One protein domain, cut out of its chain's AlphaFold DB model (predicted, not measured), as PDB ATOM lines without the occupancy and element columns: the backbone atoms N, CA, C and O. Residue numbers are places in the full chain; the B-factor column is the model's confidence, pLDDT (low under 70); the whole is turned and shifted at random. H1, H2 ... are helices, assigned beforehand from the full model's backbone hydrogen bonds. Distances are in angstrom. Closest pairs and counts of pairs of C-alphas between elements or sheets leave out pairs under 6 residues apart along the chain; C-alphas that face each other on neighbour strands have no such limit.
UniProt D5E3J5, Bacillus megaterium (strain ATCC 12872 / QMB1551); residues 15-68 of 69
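AT A GLANCE: This is residues 15 to 68 of the 69 residues of a protein of Bacillus megaterium (strain ATCC 12872 / QMB1551) (UniProt D5E3J5). What shape does the printed part make? It is an open, angular chain of three helices joined end to end: H1 leads to one end of H2, H2 makes the span, and H3 turns off from the other end of H2 as a long arm, with no helix packed on another. What is it made of? The printed part has 54 residues with three named helices, in the order H1, H2, H3, and no named strand; its class is all helix. How spread out is it? It is extended, with a radius of gyration of the C-alphas of 16.0 A and spans of 36 by 34 by 20 A.

HOW THE PARTS SIT: How does the first helix stand to the next? H1, residues 15 to 26, and H2, residues 29 to 46, are apart, with no C-alpha of the one within 8 A of the other, and a tight link of 2 residues joins them. And the last helix? H3, residues 49 to 66, is apart from H2 by the same test, after another tight link of 2 residues. H1 and H3 are also apart. Are the helix backbones well formed? Every O i to N i+4 pair is within hydrogen-bond range in H1 and H3, and 13 of 14 are in H2.

IN THESE COORDINATES: Where does H1 run? It begins at C-alpha 15, (507.434, -14.997, 592.731), and measures 16.8 A from first to last C-alpha. How long are the other two? H2, from C-alpha 29 at (489.539, -20.553, 606.084), and H3, ending at C-alpha 66 at (482.364, 2.059, 587.960), each measure 26.3 A.

THE WHOLE: How large is it? The two C-alphas farthest apart, those of Asn 26 and Asn 68, are 40.4 A apart. Is it broken or uncertain anywhere? The printed part has no cut. Its mean pLDDT is 89.0, and residues 67 to 68 are under 70.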
ATOM      1  N   ALA A  15     507.111 -14.566 591.377       93.69
ATOM      2  CA  ALA A  15     507.434 -14.997 592.731       93.69
ATOM      3  C   ALA A  15     506.267 -14.736 593.696       93.69
ATOM      4  O   ALA A  15     505.890 -15.628 594.456       93.69
ATOM      5  N   GLY A  16     505.633 -13.559 593.621       94.69
ATOM      6  CA  GLY A  16     504.452 -13.226 594.424       94.69
ATOM      7  C   GLY A  16     503.266 -14.147 594.132       94.69
ATOM      8  O   GLY A  16     502.651 -14.692 595.049       94.69
ATOM      9  N   ARG A  17     502.990 -14.404 592.847       95.31
ATOM     10  CA  ARG A  17     501.941 -15.336 592.415       95.31
ATOM     11  C   ARG A  17     502.201 -16.757 592.918       95.31
ATOM     12  O   ARG A  17     501.270 -17.422 593.372       95.31
ATOM     13  N   MET A  18     503.438 -17.239 592.812       94.00
ATOM     14  CA  MET A  18     503.821 -18.578 593.267       94.00
ATOM     15  C   MET A  18     503.727 -18.706 594.789       94.00
ATOM     16  O   MET A  18     503.168 -19.690 595.272       94.00
ATOM     17  N   GLY A  19     504.185 -17.694 595.531       93.75
ATOM     18  CA  GLY A  19     504.043 -17.630 596.985       93.75
ATOM     19  C   GLY A  19     502.579 -17.692 597.416       93.75
ATOM     20  O   GLY A  19     502.208 -18.570 598.187       93.75
ATOM     21  N   GLY A  20     501.720 -16.854 596.824       93.44
ATOM     22  CA  GLY A  20     500.284 -16.854 597.119       93.44
ATOM     23  C   GLY A  20     499.614 -18.206 596.852       93.44
ATOM     24  O   GLY A  20     498.850 -18.684 597.687       93.44
ATOM     25  N   LYS A  21     499.951 -18.865 595.732       93.75
ATOM     26  CA  LYS A  21     499.446 -20.211 595.400       93.75
ATOM     27  C   LYS A  21     499.921 -21.294 596.366       93.75
ATOM     28  O   LYS A  21     499.201 -22.263 596.583       93.75
ATOM     29  N   ALA A  22     501.145 -21.190 596.880       92.81
ATOM     30  CA  ALA A  22     501.658 -22.131 597.868       92.81
ATOM     31  C   ALA A  22     500.945 -21.937 599.213       92.81
ATOM     32  O   ALA A  22     500.447 -22.902 599.785       92.81
ATOM     33  N   THR A  23     500.811 -20.687 599.663       91.12
ATOM     34  CA  THR A  23     500.071 -20.324 600.879       91.12
ATOM     35  C   THR A  23     498.616 -20.796 600.801       91.12
ATOM     36  O   THR A  23     498.157 -21.484 601.705       91.12
ATOM     37  N   SER A  24     497.909 -20.541 599.696       90.50
ATOM     38  CA  SER A  24     496.495 -20.925 599.562       90.50
ATOM     39  C   SER A  24     496.246 -22.436 599.533       90.50
ATOM     40  O   SER A  24     495.110 -22.863 599.687       90.50
ATOM     41  N   LYS A  25     497.272 -23.250 599.260       92.38
ATOM     42  CA  LYS A  25     497.168 -24.718 599.284       92.38
ATOM     43  C   LYS A  25     497.383 -25.306 600.676       92.38
ATOM     44  O   LYS A  25     496.929 -26.415 600.921       92.38
ATOM     45  N   ASN A  26     498.111 -24.597 601.535       89.88
ATOM     46  CA  ASN A  26     498.545 -25.091 602.842       89.88
ATOM     47  C   ASN A  26     497.701 -24.553 604.002       89.88
ATOM     48  O   ASN A  26     497.894 -24.983 605.135       89.88
ATOM     49  N   HIS A  27     496.823 -23.584 603.742       92.31
ATOM     50  CA  HIS A  27     496.066 -22.889 604.773       92.31
ATOM     51  C   HIS A  27     494.574 -22.864 604.467       92.31
ATOM     52  O   HIS A  27     494.163 -22.601 603.335       92.31
ATOM     53  N   ASP A  28     493.783 -23.066 605.516       92.19
ATOM     54  CA  ASP A  28     492.328 -23.114 605.453       92.19
ATOM     55  C   ASP A  28     491.683 -21.769 605.810       92.19
ATOM     56  O   ASP A  28     492.340 -20.770 606.106       92.19
ATOM     57  N   LYS A  29     490.348 -21.741 605.793       92.50
ATOM     58  CA  LYS A  29     489.539 -20.553 606.084       92.50
ATOM     59  C   LYS A  29     489.914 -19.882 607.411       92.50
ATOM     60  O   LYS A  29     490.023 -18.658 607.445       92.50
ATOM     61  N   GLU A  30     490.122 -20.663 608.468       93.62
ATOM     62  CA  GLU A  30     490.422 -20.149 609.812       93.62
ATOM     63  C   GLU A  30     491.716 -19.326 609.840       93.62
ATOM     64  O   GLU A  30     491.750 -18.255 610.437       93.62
ATOM     65  N   PHE A  31     492.741 -19.749 609.094       94.38
ATOM     66  CA  PHE A  31     494.004 -19.016 608.976       94.38
ATOM     67  C   PHE A  31     493.797 -17.601 608.419       94.38
ATOM     68  O   PHE A  31     494.314 -16.621 608.954       94.38
ATOM     69  N   TYR A  32     493.007 -17.472 607.352       93.44
ATOM     70  CA  TYR A  32     492.719 -16.165 606.762       93.44
ATOM     71  C   TYR A  32     491.796 -15.315 607.639       93.44
ATOM     72  O   TYR A  32     491.919 -14.089 607.632       93.44
ATOM     73  N   GLN A  33     490.894 -15.943 608.397       94.31
ATOM     74  CA  GLN A  33     490.053 -15.244 609.369       94.31
ATOM     75  C   GLN A  33     490.894 -14.646 610.497       94.31
ATOM     76  O   GLN A  33     490.747 -13.459 610.772       94.31
ATOM     77  N   GLU A  34     491.822 -15.415 611.072       95.75
ATOM     78  CA  GLU A  34     492.728 -14.938 612.123       95.75
ATOM     79  C   GLU A  34     493.605 -13.775 611.628       95.75
ATOM     80  O   GLU A  34     493.775 -12.770 612.320       95.75
ATOM     81  N   ILE A  35     494.136 -13.869 610.403       94.56
ATOM     82  CA  ILE A  35     494.908 -12.773 609.793       94.56
ATOM     83  C   ILE A  35     494.035 -11.527 609.606       94.56
ATOM     84  O   ILE A  35     494.478 -10.414 609.897       94.56
ATOM     85  N   GLY A  36     492.802 -11.706 609.127       93.19
ATOM     86  CA  GLY A  36     491.845 -10.615 608.961       93.19
ATOM     87  C   GLY A  36     491.500  -9.938 610.287       93.19
ATOM     88  O   GLY A  36     491.503  -8.709 610.359       93.19
ATOM     89  N   GLU A  37     491.269 -10.721 611.340       95.62
ATOM     90  CA  GLU A  37     490.988 -10.228 612.690       95.62
ATOM     91  C   GLU A  37     492.159  -9.412 613.239       95.62
ATOM     92  O   GLU A  37     491.973  -8.252 613.612       95.62
ATOM     93  N   LYS A  38     493.381  -9.956 613.192       95.88
ATOM     94  CA  LYS A  38     494.593  -9.244 613.633       95.88
ATOM     95  C   LYS A  38     494.804  -7.938 612.871       95.88
ATOM     96  O   LYS A  38     495.164  -6.924 613.468       95.88
ATOM     97  N   GLY A  39     494.574  -7.940 611.557       92.75
ATOM     98  CA  GLY A  39     494.655  -6.731 610.735       92.75
ATOM     99  C   GLY A  39     493.598  -5.690 611.119       92.75
ATOM    100  O   GLY A  39     493.907  -4.500 611.222       92.75
ATOM    101  N   GLY A  40     492.368  -6.137 611.380       91.31
ATOM    102  CA  GLY A  40     491.272  -5.291 611.847       91.31
ATOM    103  C   GLY A  40     491.553  -4.672 613.215       91.31
ATOM    104  O   GLY A  40     491.401  -3.463 613.369       91.31
ATOM    105  N   GLU A  41     492.024  -5.469 614.175       92.50
ATOM    106  CA  GLU A  41     492.385  -5.016 615.524       92.50
ATOM    107  C   GLU A  41     493.557  -4.022 615.502       92.50
ATOM    108  O   GLU A  41     493.531  -2.995 616.179       92.50
ATOM    109  N   ALA A  42     494.586  -4.285 614.691       91.25
ATOM    110  CA  ALA A  42     495.704  -3.360 614.525       91.25
ATOM    111  C   ALA A  42     495.262  -2.027 613.900       91.25
ATOM    112  O   ALA A  42     495.760  -0.968 614.281       91.25
ATOM    113  N   THR A  43     494.316  -2.071 612.962       88.44
ATOM    114  CA  THR A  43     493.751  -0.865 612.342       88.44
ATOM    115  C   THR A  43     492.901  -0.093 613.353       88.44
ATOM    116  O   THR A  43     493.093   1.108 613.515       88.44
ATOM    117  N   SER A  44     492.012  -0.767 614.086       87.50
ATOM    118  CA  SER A  44     491.094  -0.113 615.027       87.50
ATOM    119  C   SER A  44     491.793   0.501 616.237       87.50
ATOM    120  O   SER A  44     491.324   1.507 616.760       87.50
ATOM    121  N   LYS A  45     492.937  -0.049 616.661       88.06
ATOM    122  CA  LYS A  45     493.763   0.539 617.729       88.06
ATOM    123  C   LYS A  45     494.420   1.866 617.343       88.06
ATOM    124  O   LYS A  45     494.728   2.651 618.232       88.06
ATOM    125  N   ASN A  46     494.680   2.091 616.055       84.31
ATOM    126  CA  ASN A  46     495.481   3.223 615.575       84.31
ATOM    127  C   ASN A  46     494.658   4.301 614.855       84.31
ATOM    128  O   ASN A  46     495.220   5.318 614.449       84.31
ATOM    129  N   HIS A  47     493.358   4.077 614.655       88.38
ATOM    130  CA  HIS A  47     492.531   4.928 613.811       88.38
ATOM    131  C   HIS A  47     491.186   5.268 614.448       88.38
ATOM    132  O   HIS A  47     490.466   4.399 614.937       88.38
ATOM    133  N   ASP A  48     490.824   6.545 614.349       87.38
ATOM    134  CA  ASP A  48     489.572   7.086 614.869       87.38
ATOM    135  C   ASP A  48     488.439   7.038 613.835       87.38
ATOM    136  O   ASP A  48     488.603   6.666 612.670       87.38
ATOM    137  N   LYS A  49     487.246   7.469 614.254       85.81
ATOM    138  CA  LYS A  49     486.030   7.493 613.430       85.81
ATOM    139  C   LYS A  49     486.211   8.183 612.068       85.81
ATOM    140  O   LYS A  49     485.633   7.716 611.088       85.81
ATOM    141  N   GLU A  50     486.999   9.254 611.998       88.00
ATOM    142  CA  GLU A  50     487.244   9.996 610.751       88.00
ATOM    143  C   GLU A  50     487.939   9.138 609.688       88.00
ATOM    144  O   GLU A  50     487.555   9.174 608.520       88.00
ATOM    145  N   PHE A  51     488.881   8.281 610.092       91.06
ATOM    146  CA  PHE A  51     489.552   7.353 609.181       91.06
ATOM    147  C   PHE A  51     488.548   6.406 608.514       91.06
ATOM    148  O   PHE A  51     488.554   6.234 607.295       91.06
ATOM    149  N   TYR A  52     487.636   5.831 609.303       88.50
ATOM    150  CA  TYR A  52     486.605   4.928 608.788       88.50
ATOM    151  C   TYR A  52     485.607   5.639 607.863       88.50
ATOM    152  O   TYR A  52     485.138   5.051 606.884       88.50
ATOM    153  N   GLN A  53     485.301   6.908 608.139       90.19
ATOM    154  CA  GLN A  53     484.466   7.730 607.263       90.19
ATOM    155  C   GLN A  53     485.154   7.991 605.920       90.19
ATOM    156  O   GLN A  53     484.535   7.784 604.875       90.19
ATOM    157  N   GLU A  54     486.436   8.362 605.932       91.19
ATOM    158  CA  GLU A  54     487.201   8.645 604.715       91.19
ATOM    159  C   GLU A  54     487.330   7.406 603.817       91.19
ATOM    160  O   GLU A  54     487.093   7.480 602.606       91.19
ATOM    161  N   ILE A  55     487.671   6.241 604.384       89.81
ATOM    162  CA  ILE A  55     487.769   5.002 603.593       89.81
ATOM    163  C   ILE A  55     486.401   4.566 603.054       89.81
ATOM    164  O   ILE A  55     486.318   4.086 601.920       89.81
ATOM    165  N   GLY A  56     485.325   4.774 603.820       88.19
ATOM    166  CA  GLY A  56     483.957   4.507 603.383       88.19
ATOM    167  C   GLY A  56     483.549   5.401 602.212       88.19
ATOM    168  O   GLY A  56     483.026   4.912 601.208       88.19
ATOM    169  N   GLU A  57     483.862   6.695 602.291       91.88
ATOM    170  CA  GLU A  57     483.612   7.657 601.218       91.88
ATOM    171  C   GLU A  57     484.405   7.308 599.949       91.88
ATOM    172  O   GLU A  57     483.840   7.267 598.852       91.88
ATOM    173  N   LYS A  58     485.702   6.994 600.085       91.81
ATOM    174  CA  LYS A  58     486.546   6.550 598.962       91.81
ATOM    175  C   LYS A  58     485.992   5.287 598.303       91.81
ATOM    176  O   LYS A  58     485.908   5.230 597.074       91.81
ATOM    177  N   GLY A  59     485.567   4.303 599.098       88.81
ATOM    178  CA  GLY A  59     484.936   3.078 598.601       88.81
ATOM    179  C   GLY A  59     483.635   3.353 597.844       88.81
ATOM    180  O   GLY A  59     483.444   2.855 596.733       88.81
ATOM    181  N   GLY A  60     482.773   4.212 598.396       88.44
ATOM    182  CA  GLY A  60     481.525   4.634 597.757       88.44
ATOM    183  C   GLY A  60     481.752   5.341 596.418       88.44
ATOM    184  O   GLY A  60     481.122   4.993 595.418       88.44
ATOM    185  N   LYS A  61     482.708   6.276 596.360       86.56
ATOM    186  CA  LYS A  61     483.089   6.969 595.117       86.56
ATOM    187  C   LYS A  61     483.622   6.007 594.055       86.56
ATOM    188  O   LYS A  61     483.255   6.134 592.889       86.56
ATOM    189  N   ALA A  62     484.448   5.035 594.442       83.50
ATOM    190  CA  ALA A  62     484.997   4.047 593.511       83.50
ATOM    191  C   ALA A  62     483.915   3.138 592.905       83.50
ATOM    192  O   ALA A  62     484.034   2.732 591.748       83.50
ATOM    193  N   ASN A  63     482.864   2.828 593.669       77.75
ATOM    194  CA  ASN A  63     481.705   2.088 593.169       77.75
ATOM    195  C   ASN A  63     480.837   2.951 592.249       77.75
ATOM    196  O   ASN A  63     480.403   2.484 591.204       77.75
ATOM    197  N   ASN A  64     480.631   4.221 592.600       75.56
ATOM    198  CA  ASN A  64     479.853   5.143 591.775       75.56
ATOM    199  C   ASN A  64     480.528   5.420 590.417       75.56
ATOM    200  O   ASN A  64     479.866   5.439 589.384       75.56
ATOM    201  N   LYS A  65     481.861   5.555 590.399       74.94
ATOM    202  CA  LYS A  65     482.622   5.727 589.155       74.94
ATOM    203  C   LYS A  65     482.471   4.524 588.216       74.94
ATOM    204  O   LYS A  65     482.202   4.719 587.044       74.94
ATOM    205  N   ARG A  66     482.545   3.296 588.746       71.00
ATOM    206  CA  ARG A  66     482.364   2.059 587.960       71.00
ATOM    207  C   ARG A  66     480.981   1.908 587.321       71.00
ATOM    208  O   ARG A  66     480.856   1.139 586.383       71.00
ATOM    209  N   ASN A  67     479.961   2.589 587.840       67.12
ATOM    210  CA  ASN A  67     478.602   2.530 587.297       67.12
ATOM    211  C   ASN A  67     478.336   3.598 586.218       67.12
ATOM    212  O   ASN A  67     477.243   3.618 585.660       67.12
ATOM    213  N   ASN A  68     479.290   4.502 585.970       61.22
ATOM    214  CA  ASN A  68     479.181   5.596 584.996       61.22
ATOM    215  C   ASN A  68     480.163   5.466 583.811       61.22
ATOM    216  O   ASN A  68     480.182   6.360 582.967       61.22
TER     217      ASN A  68